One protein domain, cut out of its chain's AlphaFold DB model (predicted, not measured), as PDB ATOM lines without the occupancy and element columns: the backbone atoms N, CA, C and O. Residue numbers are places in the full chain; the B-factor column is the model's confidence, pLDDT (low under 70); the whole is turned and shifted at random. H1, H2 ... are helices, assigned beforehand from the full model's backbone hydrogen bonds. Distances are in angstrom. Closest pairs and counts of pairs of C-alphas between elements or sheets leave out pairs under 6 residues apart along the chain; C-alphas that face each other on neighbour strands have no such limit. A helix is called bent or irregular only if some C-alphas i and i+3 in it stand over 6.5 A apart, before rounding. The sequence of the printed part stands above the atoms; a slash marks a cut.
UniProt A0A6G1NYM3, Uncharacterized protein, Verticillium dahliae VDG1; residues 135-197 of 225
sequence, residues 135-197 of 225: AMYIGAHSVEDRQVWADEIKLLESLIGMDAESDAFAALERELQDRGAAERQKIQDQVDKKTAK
ATOM      1  N   ALA A 135      31.188  -0.246 -59.906       68.19
ATOM      2  CA  ALA A 135      31.361   1.201 -59.746       68.19
ATOM      3  C   ALA A 135      30.042   1.999 -59.606       68.19
ATOM      4  O   ALA A 135      30.047   3.110 -59.094       68.19
ATOM      5  N   MET A 136      28.904   1.458 -60.045       71.19
ATOM      6  CA  MET A 136      27.579   2.067 -59.855       71.19
ATOM      7  C   MET A 136      26.868   1.529 -58.603       71.19
ATOM      8  O   MET A 136      25.886   2.108 -58.149       71.19
ATOM      9  N   TYR A 137      27.407   0.479 -57.983       64.19
ATOM     10  CA  TYR A 137      26.979  -0.006 -56.672       64.19
ATOM     11  C   TYR A 137      27.622   0.832 -55.542       64.19
ATOM     12  O   TYR A 137      27.358   0.612 -54.376       64.19
ATOM     13  N   ILE A 138      28.390   1.888 -55.824       62.91
ATOM     14  CA  ILE A 138      29.023   2.728 -54.784       62.91
ATOM     15  C   ILE A 138      28.002   3.395 -53.827       62.91
ATOM     16  O   ILE A 138      28.351   3.688 -52.693       62.91
ATOM     17  N   GLY A 139      26.727   3.551 -54.213       54.81
ATOM     18  CA  GLY A 139      25.648   3.959 -53.290       54.81
ATOM     19  C   GLY A 139      25.022   2.823 -52.461       54.81
ATOM     20  O   GLY A 139      24.270   3.092 -51.532       54.81
ATOM     21  N   ALA A 140      25.313   1.566 -52.795       55.59
ATOM     22  CA  ALA A 140      24.818   0.356 -52.133       55.59
ATOM     23  C   ALA A 140      25.936  -0.464 -51.446       55.59
ATOM     24  O   ALA A 140      25.632  -1.350 -50.658       55.59
ATOM     25  N   HIS A 141      27.218  -0.172 -51.712       55.00
ATOM     26  CA  HIS A 141      28.393  -0.728 -51.018       55.00
ATOM     27  C   HIS A 141      28.767   0.079 -49.772       55.00
ATOM     28  O   HIS A 141      29.666  -0.330 -49.050       55.00
ATOM     29  N   SER A 142      28.042   1.157 -49.470       54.53
ATOM     30  CA  SER A 142      28.039   1.806 -48.153       54.53
ATOM     31  C   SER A 142      27.381   0.937 -47.072       54.53
ATOM     32  O   SER A 142      26.884   1.466 -46.086       54.53
ATOM     33  N   VAL A 143      27.314  -0.383 -47.270       60.00
ATOM     34  CA  VAL A 143      27.157  -1.312 -46.157       60.00
ATOM     35  C   VAL A 143      28.435  -1.108 -45.370       60.00
ATOM     36  O   VAL A 143      29.496  -1.486 -45.873       60.00
ATOM     37  N   GLU A 144      28.353  -0.419 -44.228       67.94
ATOM     38  CA  GLU A 144      29.505  -0.275 -43.350       67.94
ATOM     39  C   GLU A 144      30.197  -1.630 -43.240       67.94
ATOM     40  O   GLU A 144      29.538  -2.677 -43.208       67.94
ATOM     41  N   ASP A 145      31.527  -1.604 -43.299       83.81
ATOM     42  CA  ASP A 145      32.333  -2.810 -43.361       83.81
ATOM     43  C   ASP A 145      31.855  -3.763 -42.257       83.81
ATOM     44  O   ASP A 145      31.908  -3.419 -41.075       83.81
ATOM     45  N   ARG A 146      31.270  -4.915 -42.624       88.19
ATOM     46  CA  ARG A 146      30.507  -5.740 -41.663       88.19
ATOM     47  C   ARG A 146      31.355  -6.153 -40.465       88.19
ATOM     48  O   ARG A 146      30.814  -6.400 -39.392       88.19
ATOM     49  N   GLN A 147      32.669  -6.210 -40.659       88.25
ATOM     50  CA  GLN A 147      33.632  -6.452 -39.601       88.25
ATOM     51  C   GLN A 147      33.693  -5.302 -38.590       88.25
ATOM     52  O   GLN A 147      33.663  -5.561 -37.397       88.25
ATOM     53  N   VAL A 148      33.691  -4.047 -39.050       90.81
ATOM     54  CA  VAL A 148      33.645  -2.864 -38.176       90.81
ATOM     55  C   VAL A 148      32.378  -2.888 -37.327       90.81
ATOM     56  O   VAL A 148      32.450  -2.666 -36.125       90.81
ATOM     57  N   TRP A 149      31.231  -3.242 -37.914       93.31
ATOM     58  CA  TRP A 149      29.991  -3.387 -37.144       93.31
ATOM     59  C   TRP A 149      30.058  -4.540 -36.133       93.31
ATOM     60  O   TRP A 149      29.625  -4.392 -34.994       93.31
ATOM     61  N   ALA A 150      30.638  -5.677 -36.516       95.19
ATOM     62  CA  ALA A 150      30.808  -6.814 -35.618       95.19
ATOM     63  C   ALA A 150      31.803  -6.545 -34.475       95.19
ATOM     64  O   ALA A 150      31.684  -7.165 -33.417       95.19
ATOM     65  N   ASP A 151      32.796  -5.686 -34.692       93.56
ATOM     66  CA  ASP A 151      33.774  -5.286 -33.681       93.56
ATOM     67  C   ASP A 151      33.177  -4.224 -32.745       93.56
ATOM     68  O   ASP A 151      33.327  -4.340 -31.531       93.56
ATOM     69  N   GLU A 152      32.414  -3.265 -33.283       93.50
ATOM     70  CA  GLU A 152      31.673  -2.267 -32.499       93.50
ATOM     71  C   GLU A 152      30.607  -2.921 -31.613       93.50
ATOM     72  O   GLU A 152      30.513  -2.596 -30.435       93.50
ATOM     73  N   ILE A 153      29.839  -3.892 -32.128       95.75
ATOM     74  CA  ILE A 153      28.872  -4.632 -31.301       95.75
ATOM     75  C   ILE A 153      29.584  -5.298 -30.121       95.75
ATOM     76  O   ILE A 153      29.144  -5.132 -28.989       95.75
ATOM     77  N   LYS A 154      30.699  -6.000 -30.358       95.81
ATOM     78  CA  LYS A 154      31.444  -6.657 -29.271       95.81
ATOM     79  C   LYS A 154      32.008  -5.656 -28.267       95.81
ATOM     80  O   LYS A 154      31.988  -5.927 -27.069       95.81
ATOM     81  N   LEU A 155      32.513  -4.517 -28.744       94.75
ATOM     82  CA  LEU A 155      32.981  -3.440 -27.878       94.75
ATOM     83  C   LEU A 155      31.836  -2.952 -26.986       94.75
ATOM     84  O   LEU A 155      31.967  -2.983 -25.764       94.75
ATOM     85  N   LEU A 156      30.698  -2.580 -27.574       94.81
ATOM     86  CA  LEU A 156      29.533  -2.096 -26.836       94.81
ATOM     87  C   LEU A 156      28.995  -3.144 -25.857       94.81
ATOM     88  O   LEU A 156      28.708  -2.801 -24.718       94.81
ATOM     89  N   GLU A 157      28.921  -4.415 -26.255       93.56
ATOM     90  CA  GLU A 157      28.529  -5.520 -25.373       93.56
ATOM     91  C   GLU A 157      29.475  -5.673 -24.178       93.56
ATOM     92  O   GLU A 157      29.003  -5.902 -23.067       93.56
ATOM     93  N   SER A 158      30.789  -5.494 -24.370       93.88
ATOM     94  CA  SER A 158      31.756  -5.529 -23.265       93.88
ATOM     95  C   SER A 158      31.590  -4.359 -22.292       93.88
ATOM     96  O   SER A 158      31.810  -4.527 -21.095       93.88
ATOM     97  N   LEU A 159      31.166  -3.190 -22.786       94.69
ATOM     98  CA  LEU A 159      30.889  -2.014 -21.959       94.69
ATOM     99  C   LEU A 159      29.583  -2.156 -21.159       94.69
ATOM    100  O   LEU A 159      29.412  -1.470 -20.149       94.69
ATOM    101  N   ILE A 160      28.657  -3.033 -21.563       93.94
ATOM    102  CA  ILE A 160      27.423  -3.271 -20.806       93.94
ATOM    103  C   ILE A 160      27.774  -3.922 -19.463       93.94
ATOM    104  O   ILE A 160      28.257  -5.047 -19.398       93.94
ATOM    105  N   GLY A 161      27.480  -3.216 -18.370       89.81
ATOM    106  CA  GLY A 161      27.731  -3.703 -17.011       89.81
ATOM    107  C   GLY A 161      29.166  -3.506 -16.517       89.81
ATOM    108  O   GLY A 161      29.452  -3.874 -15.380       89.81
ATOM    109  N   MET A 162      30.048  -2.903 -17.325       91.44
ATOM    110  CA  MET A 162      31.349  -2.418 -16.864       91.44
ATOM    111  C   MET A 162      31.176  -1.065 -16.163       91.44
ATOM    112  O   MET A 162      30.411  -0.216 -16.616       91.44
ATOM    113  N   ASP A 163      31.881  -0.865 -15.051       93.81
ATOM    114  CA  ASP A 163      31.867   0.406 -14.328       93.81
ATOM    115  C   ASP A 163      32.849   1.409 -14.953       93.81
ATOM    116  O   ASP A 163      33.985   1.052 -15.281       93.81
ATOM    117  N   ALA A 164      32.419   2.664 -15.110       90.12
ATOM    118  CA  ALA A 164      33.186   3.704 -15.801       90.12
ATOM    119  C   ALA A 164      34.444   4.143 -15.032       90.12
ATOM    120  O   ALA A 164      35.386   4.647 -15.638       90.12
ATOM    121  N   GLU A 165      34.475   3.938 -13.711       89.19
ATOM    122  CA  GLU A 165      35.641   4.236 -12.872       89.19
ATOM    123  C   GLU A 165      36.524   3.002 -12.626       89.19
ATOM    124  O   GLU A 165      37.521   3.079 -11.908       89.19
ATOM    125  N   SER A 166      36.199   1.858 -13.238       93.81
ATOM    126  CA  SER A 166      37.009   0.649 -13.099       93.81
ATOM    127  C   SER A 166      38.337   0.745 -13.856       93.81
ATOM    128  O   SER A 166      38.419   1.269 -14.970       93.81
ATOM    129  N   ASP A 167      39.385   0.139 -13.291       92.75
ATOM    130  CA  ASP A 167      40.708   0.065 -13.926       92.75
ATOM    131  C   ASP A 167      40.667  -0.624 -15.305       92.75
ATOM    132  O   ASP A 167      41.443  -0.291 -16.203       92.75
ATOM    133  N   ALA A 168      39.740  -1.572 -15.494       90.31
ATOM    134  CA  ALA A 168      39.535  -2.266 -16.764       90.31
ATOM    135  C   ALA A 168      39.007  -1.324 -17.860       90.31
ATOM    136  O   ALA A 168      39.491  -1.376 -18.993       90.31
ATOM    137  N   PHE A 169      38.072  -0.433 -17.515       94.44
ATOM    138  CA  PHE A 169      37.561   0.585 -18.433       94.44
ATOM    139  C   PHE A 169      38.660   1.584 -18.810       94.44
ATOM    140  O   PHE A 169      38.867   1.854 -19.993       94.44
ATOM    141  N   ALA A 170      39.432   2.061 -17.830       94.12
ATOM    142  CA  ALA A 170      40.537   2.987 -18.071       94.12
ATOM    143  C   ALA A 170      41.628   2.391 -18.984       94.12
ATOM    144  O   ALA A 170      42.199   3.093 -19.826       94.12
ATOM    145  N   ALA A 171      41.915   1.092 -18.851       95.06
ATOM    146  CA  ALA A 171      42.844   0.388 -19.731       95.06
ATOM    147  C   ALA A 171      42.317   0.293 -21.174       95.06
ATOM    148  O   ALA A 171      43.051   0.623 -22.110       95.06
ATOM    149  N   LEU A 172      41.048  -0.098 -21.350       92.69
ATOM    150  CA  LEU A 172      40.396  -0.181 -22.662       92.69
ATOM    151  C   LEU A 172      40.305   1.185 -23.345       92.69
ATOM    152  O   LEU A 172      40.633   1.312 -24.523       92.69
ATOM    153  N   GLU A 173      39.911   2.224 -22.608       93.50
ATOM    154  CA  GLU A 173      39.859   3.584 -23.130       93.50
ATOM    155  C   GLU A 173      41.241   4.030 -23.606       93.50
ATOM    156  O   GLU A 173      41.378   4.518 -24.727       93.50
ATOM    157  N   ARG A 174      42.290   3.811 -22.806       95.25
ATOM    158  CA  ARG A 174      43.654   4.165 -23.203       95.25
ATOM    159  C   ARG A 174      44.086   3.446 -24.483       95.25
ATOM    160  O   ARG A 174      44.632   4.089 -25.377       95.25
ATOM    161  N   GLU A 175      43.819   2.147 -24.592       94.25
ATOM    162  CA  GLU A 175      44.144   1.369 -25.789       94.25
ATOM    163  C   GLU A 175      43.414   1.905 -27.031       94.25
ATOM    164  O   GLU A 175      44.036   2.134 -28.074       94.25
ATOM    165  N   LEU A 176      42.107   2.166 -26.923       94.56
ATOM    166  CA  LEU A 176      41.316   2.730 -28.017       94.56
ATOM    167  C   LEU A 176      41.781   4.145 -28.388       94.56
ATOM    168  O   LEU A 176      41.805   4.502 -29.570       94.56
ATOM    169  N   GLN A 177      42.191   4.948 -27.405       94.06
ATOM    170  CA  GLN A 177      42.750   6.275 -27.641       94.06
ATOM    171  C   GLN A 177      44.079   6.203 -28.392       94.06
ATOM    172  O   GLN A 177      44.253   6.940 -29.364       94.06
ATOM    173  N   ASP A 178      44.984   5.306 -27.999       95.31
ATOM    174  CA  ASP A 178      46.273   5.109 -28.666       95.31
ATOM    175  C   ASP A 178      46.075   4.592 -30.101       95.31
ATOM    176  O   ASP A 178      46.690   5.100 -31.045       95.31
ATOM    177  N   ARG A 179      45.135   3.656 -30.297       93.12
ATOM    178  CA  ARG A 179      44.759   3.140 -31.623       93.12
ATOM    179  C   ARG A 179      44.172   4.234 -32.521       93.12
ATOM    180  O   ARG A 179      44.532   4.321 -33.694       93.12
ATOM    181  N   GLY A 180      43.321   5.103 -31.976       94.62
ATOM    182  CA  GLY A 180      42.713   6.220 -32.705       94.62
ATOM    183  C   GLY A 180      43.631   7.434 -32.906       94.62
ATOM    184  O   GLY A 180      43.402   8.243 -33.810       94.62
ATOM    185  N   ALA A 181      44.687   7.591 -32.100       95.31
ATOM    186  CA  ALA A 181      45.576   8.752 -32.155       95.31
ATOM    187  C   ALA A 181      46.286   8.883 -33.508       95.31
ATOM    188  O   ALA A 181      46.392   9.988 -34.042       95.31
ATOM    189  N   ALA A 182      46.716   7.766 -34.100       93.12
ATOM    190  CA  ALA A 182      47.375   7.764 -35.404       93.12
ATOM    191  C   ALA A 182      46.450   8.268 -36.529       93.12
ATOM    192  O   ALA A 182      46.870   9.040 -37.396       93.12
ATOM    193  N   GLU A 183      45.177   7.870 -36.507       94.06
ATOM    194  CA  GLU A 183      44.186   8.308 -37.492       94.06
ATOM    195  C   GLU A 183      43.836   9.785 -37.318       94.06
ATOM    196  O   GLU A 183      43.852  10.544 -38.292       94.06
ATOM    197  N   ARG A 184      43.617  10.224 -36.072       95.44
ATOM    198  CA  ARG A 184      43.396  11.641 -35.758       95.44
ATOM    199  C   ARG A 184      44.584  12.500 -36.177       95.44
ATOM    200  O   ARG A 184      44.370  13.534 -36.805       95.44
ATOM    201  N   GLN A 185      45.817  12.050 -35.938       96.00
ATOM    202  CA  GLN A 185      47.022  12.755 -36.379       96.00
ATOM    203  C   GLN A 185      47.080  12.871 -37.906       96.00
ATOM    204  O   GLN A 185      47.335  13.945 -38.440       96.00
ATOM    205  N   LYS A 186      46.764  11.796 -38.635       97.12
ATOM    206  CA  LYS A 186      46.731  11.809 -40.105       97.12
ATOM    207  C   LYS A 186      45.675  12.766 -40.664       97.12
ATOM    208  O   LYS A 186      45.878  13.355 -41.729       97.12
ATOM    209  N   ILE A 187      44.527  12.889 -40.004       95.56
ATOM    210  CA  ILE A 187      43.486  13.851 -40.382       95.56
ATOM    211  C   ILE A 187      43.949  15.270 -40.044       95.56
ATOM    212  O   ILE A 187      43.828  16.160 -40.886       95.56
ATOM    213  N   GLN A 188      44.552  15.462 -38.873       95.81
ATOM    214  CA  GLN A 188      45.085  16.746 -38.438       95.81
ATOM    215  C   GLN A 188      46.169  17.257 -39.392       95.81
ATOM    216  O   GLN A 188      46.052  18.371 -39.890       95.81
ATOM    217  N   ASP A 189      47.130  16.421 -39.787       95.81
ATOM    218  CA  ASP A 189      48.169  16.781 -40.761       95.81
ATOM    219  C   ASP A 189      47.569  17.209 -42.113       95.81
ATOM    220  O   ASP A 189      48.098  18.082 -42.811       95.81
ATOM    221  N   GLN A 190      46.450  16.602 -42.520       96.50
ATOM    222  CA  GLN A 190      45.739  17.002 -43.734       96.50
ATOM    223  C   GLN A 190      45.038  18.347 -43.571       96.50
ATOM    224  O   GLN A 190      45.057  19.146 -44.511       96.50
ATOM    225  N   VAL A 191      44.421  18.593 -42.416       96.44
ATOM    226  CA  VAL A 191      43.815  19.883 -42.082       96.44
ATOM    227  C   VAL A 191      44.897  20.957 -42.033       96.44
ATOM    228  O   VAL A 191      44.786  21.933 -42.767       96.44
ATOM    229  N   ASP A 192      45.996  20.735 -41.317       95.69
ATOM    230  CA  ASP A 192      47.124  21.663 -41.202       95.69
ATOM    231  C   ASP A 192      47.781  21.937 -42.555       95.69
ATOM    232  O   ASP A 192      48.109  23.071 -42.899       95.69
ATOM    233  N   LYS A 193      47.914  20.920 -43.412       94.94
ATOM    234  CA  LYS A 193      48.402  21.106 -44.783       94.94
ATOM    235  C   LYS A 193      47.431  21.917 -45.641       94.94
ATOM    236  O   LYS A 193      47.885  22.629 -46.540       94.94
ATOM    237  N   LYS A 194      46.119  21.804 -45.418       92.88
ATOM    238  CA  LYS A 194      45.100  22.615 -46.102       92.88
ATOM    239  C   LYS A 194      45.114  24.052 -45.575       92.88
ATOM    240  O   LYS A 194      45.263  24.963 -46.385       92.88
ATOM    241  N   THR A 195      45.090  24.268 -44.261       91.38
ATOM    242  CA  THR A 195      45.136  25.603 -43.637       91.38
ATOM    243  C   THR A 195      46.462  26.323 -43.913       91.38
ATOM    244  O   THR A 195      46.466  27.516 -44.207       91.38
ATOM    245  N   ALA A 196      47.601  25.623 -43.948       88.12
ATOM    246  CA  ALA A 196      48.897  26.192 -44.337       88.12
ATOM    247  C   ALA A 196      48.956  26.587 -45.824       88.12
ATOM    248  O   ALA A 196      49.626  27.553 -46.197       88.12
ATOM    249  N   LYS A 197      48.271  25.845 -46.704       82.25
ATOM    250  CA  LYS A 197      48.149  26.201 -48.127       82.25
ATOM    251  C   LYS A 197      47.206  27.386 -48.330       82.25
ATOM    252  O   LYS A 197      47.530  28.252 -49.138       82.25
TER     253      LYS A 197
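Overview. This is residues 135 to 197 of the 225 residues of an uncharacterized protein of Verticillium dahliae VDG1 (UniProt A0A6G1NYM3). An open V: the tail with small H1 leads into H2 as one arm, residues 160 to 166 turn the corner, and long, bent H3 makes the other. The space between the arms is empty. The printed part has 63 residues with three named helices, H1, H2, H3, and no named strand: all helix. It is extended, radius of gyration of the C-alphas 17.0 A, and flat, spanning 44 by 36 by 12 A.

Along the chain. H1, residues 135 to 139, begins at C-alpha 135 (31.361, 1.201, -59.746); it is irregular, C-alphas 136 and 139 being 7.1 A apart. H2, residues 146 to 159, is 20.1 A long. H3, residues 167 to 197, was assigned as one helix by its hydrogen bonds but is bent, C-alphas 179 and 182 being 6.5 A apart. Its arms are H3a, residues 167 to 179, 18.4 A, and H3b, residues 182 to 197, 22.4 A, ending at C-alpha 197 (48.149, 26.201, -48.127).

Arrangement. H2 and H3a are close but not clearly touching, the closest C-alphas, Leu 159 and Phe 169, 8.0 A apart. They run opposite ways at a shallow tilt of 27 degrees. H3a and H3b stand at a steep tilt of 42 degrees. H2 and H3b are apart. Every O i to N i+4 pair is within hydrogen-bond range in H2, H3a and H3b; in H1, 0 of 1 is, and 0 of 2 O i to N i+3 pairs.

Size, cuts and confidence. The C-alphas farthest apart, Met 136 and Asp 167, are 47.8 A apart. The printed part has no cut, and both links are short. Residues 135 and 137 to 144 have pLDDT under 70.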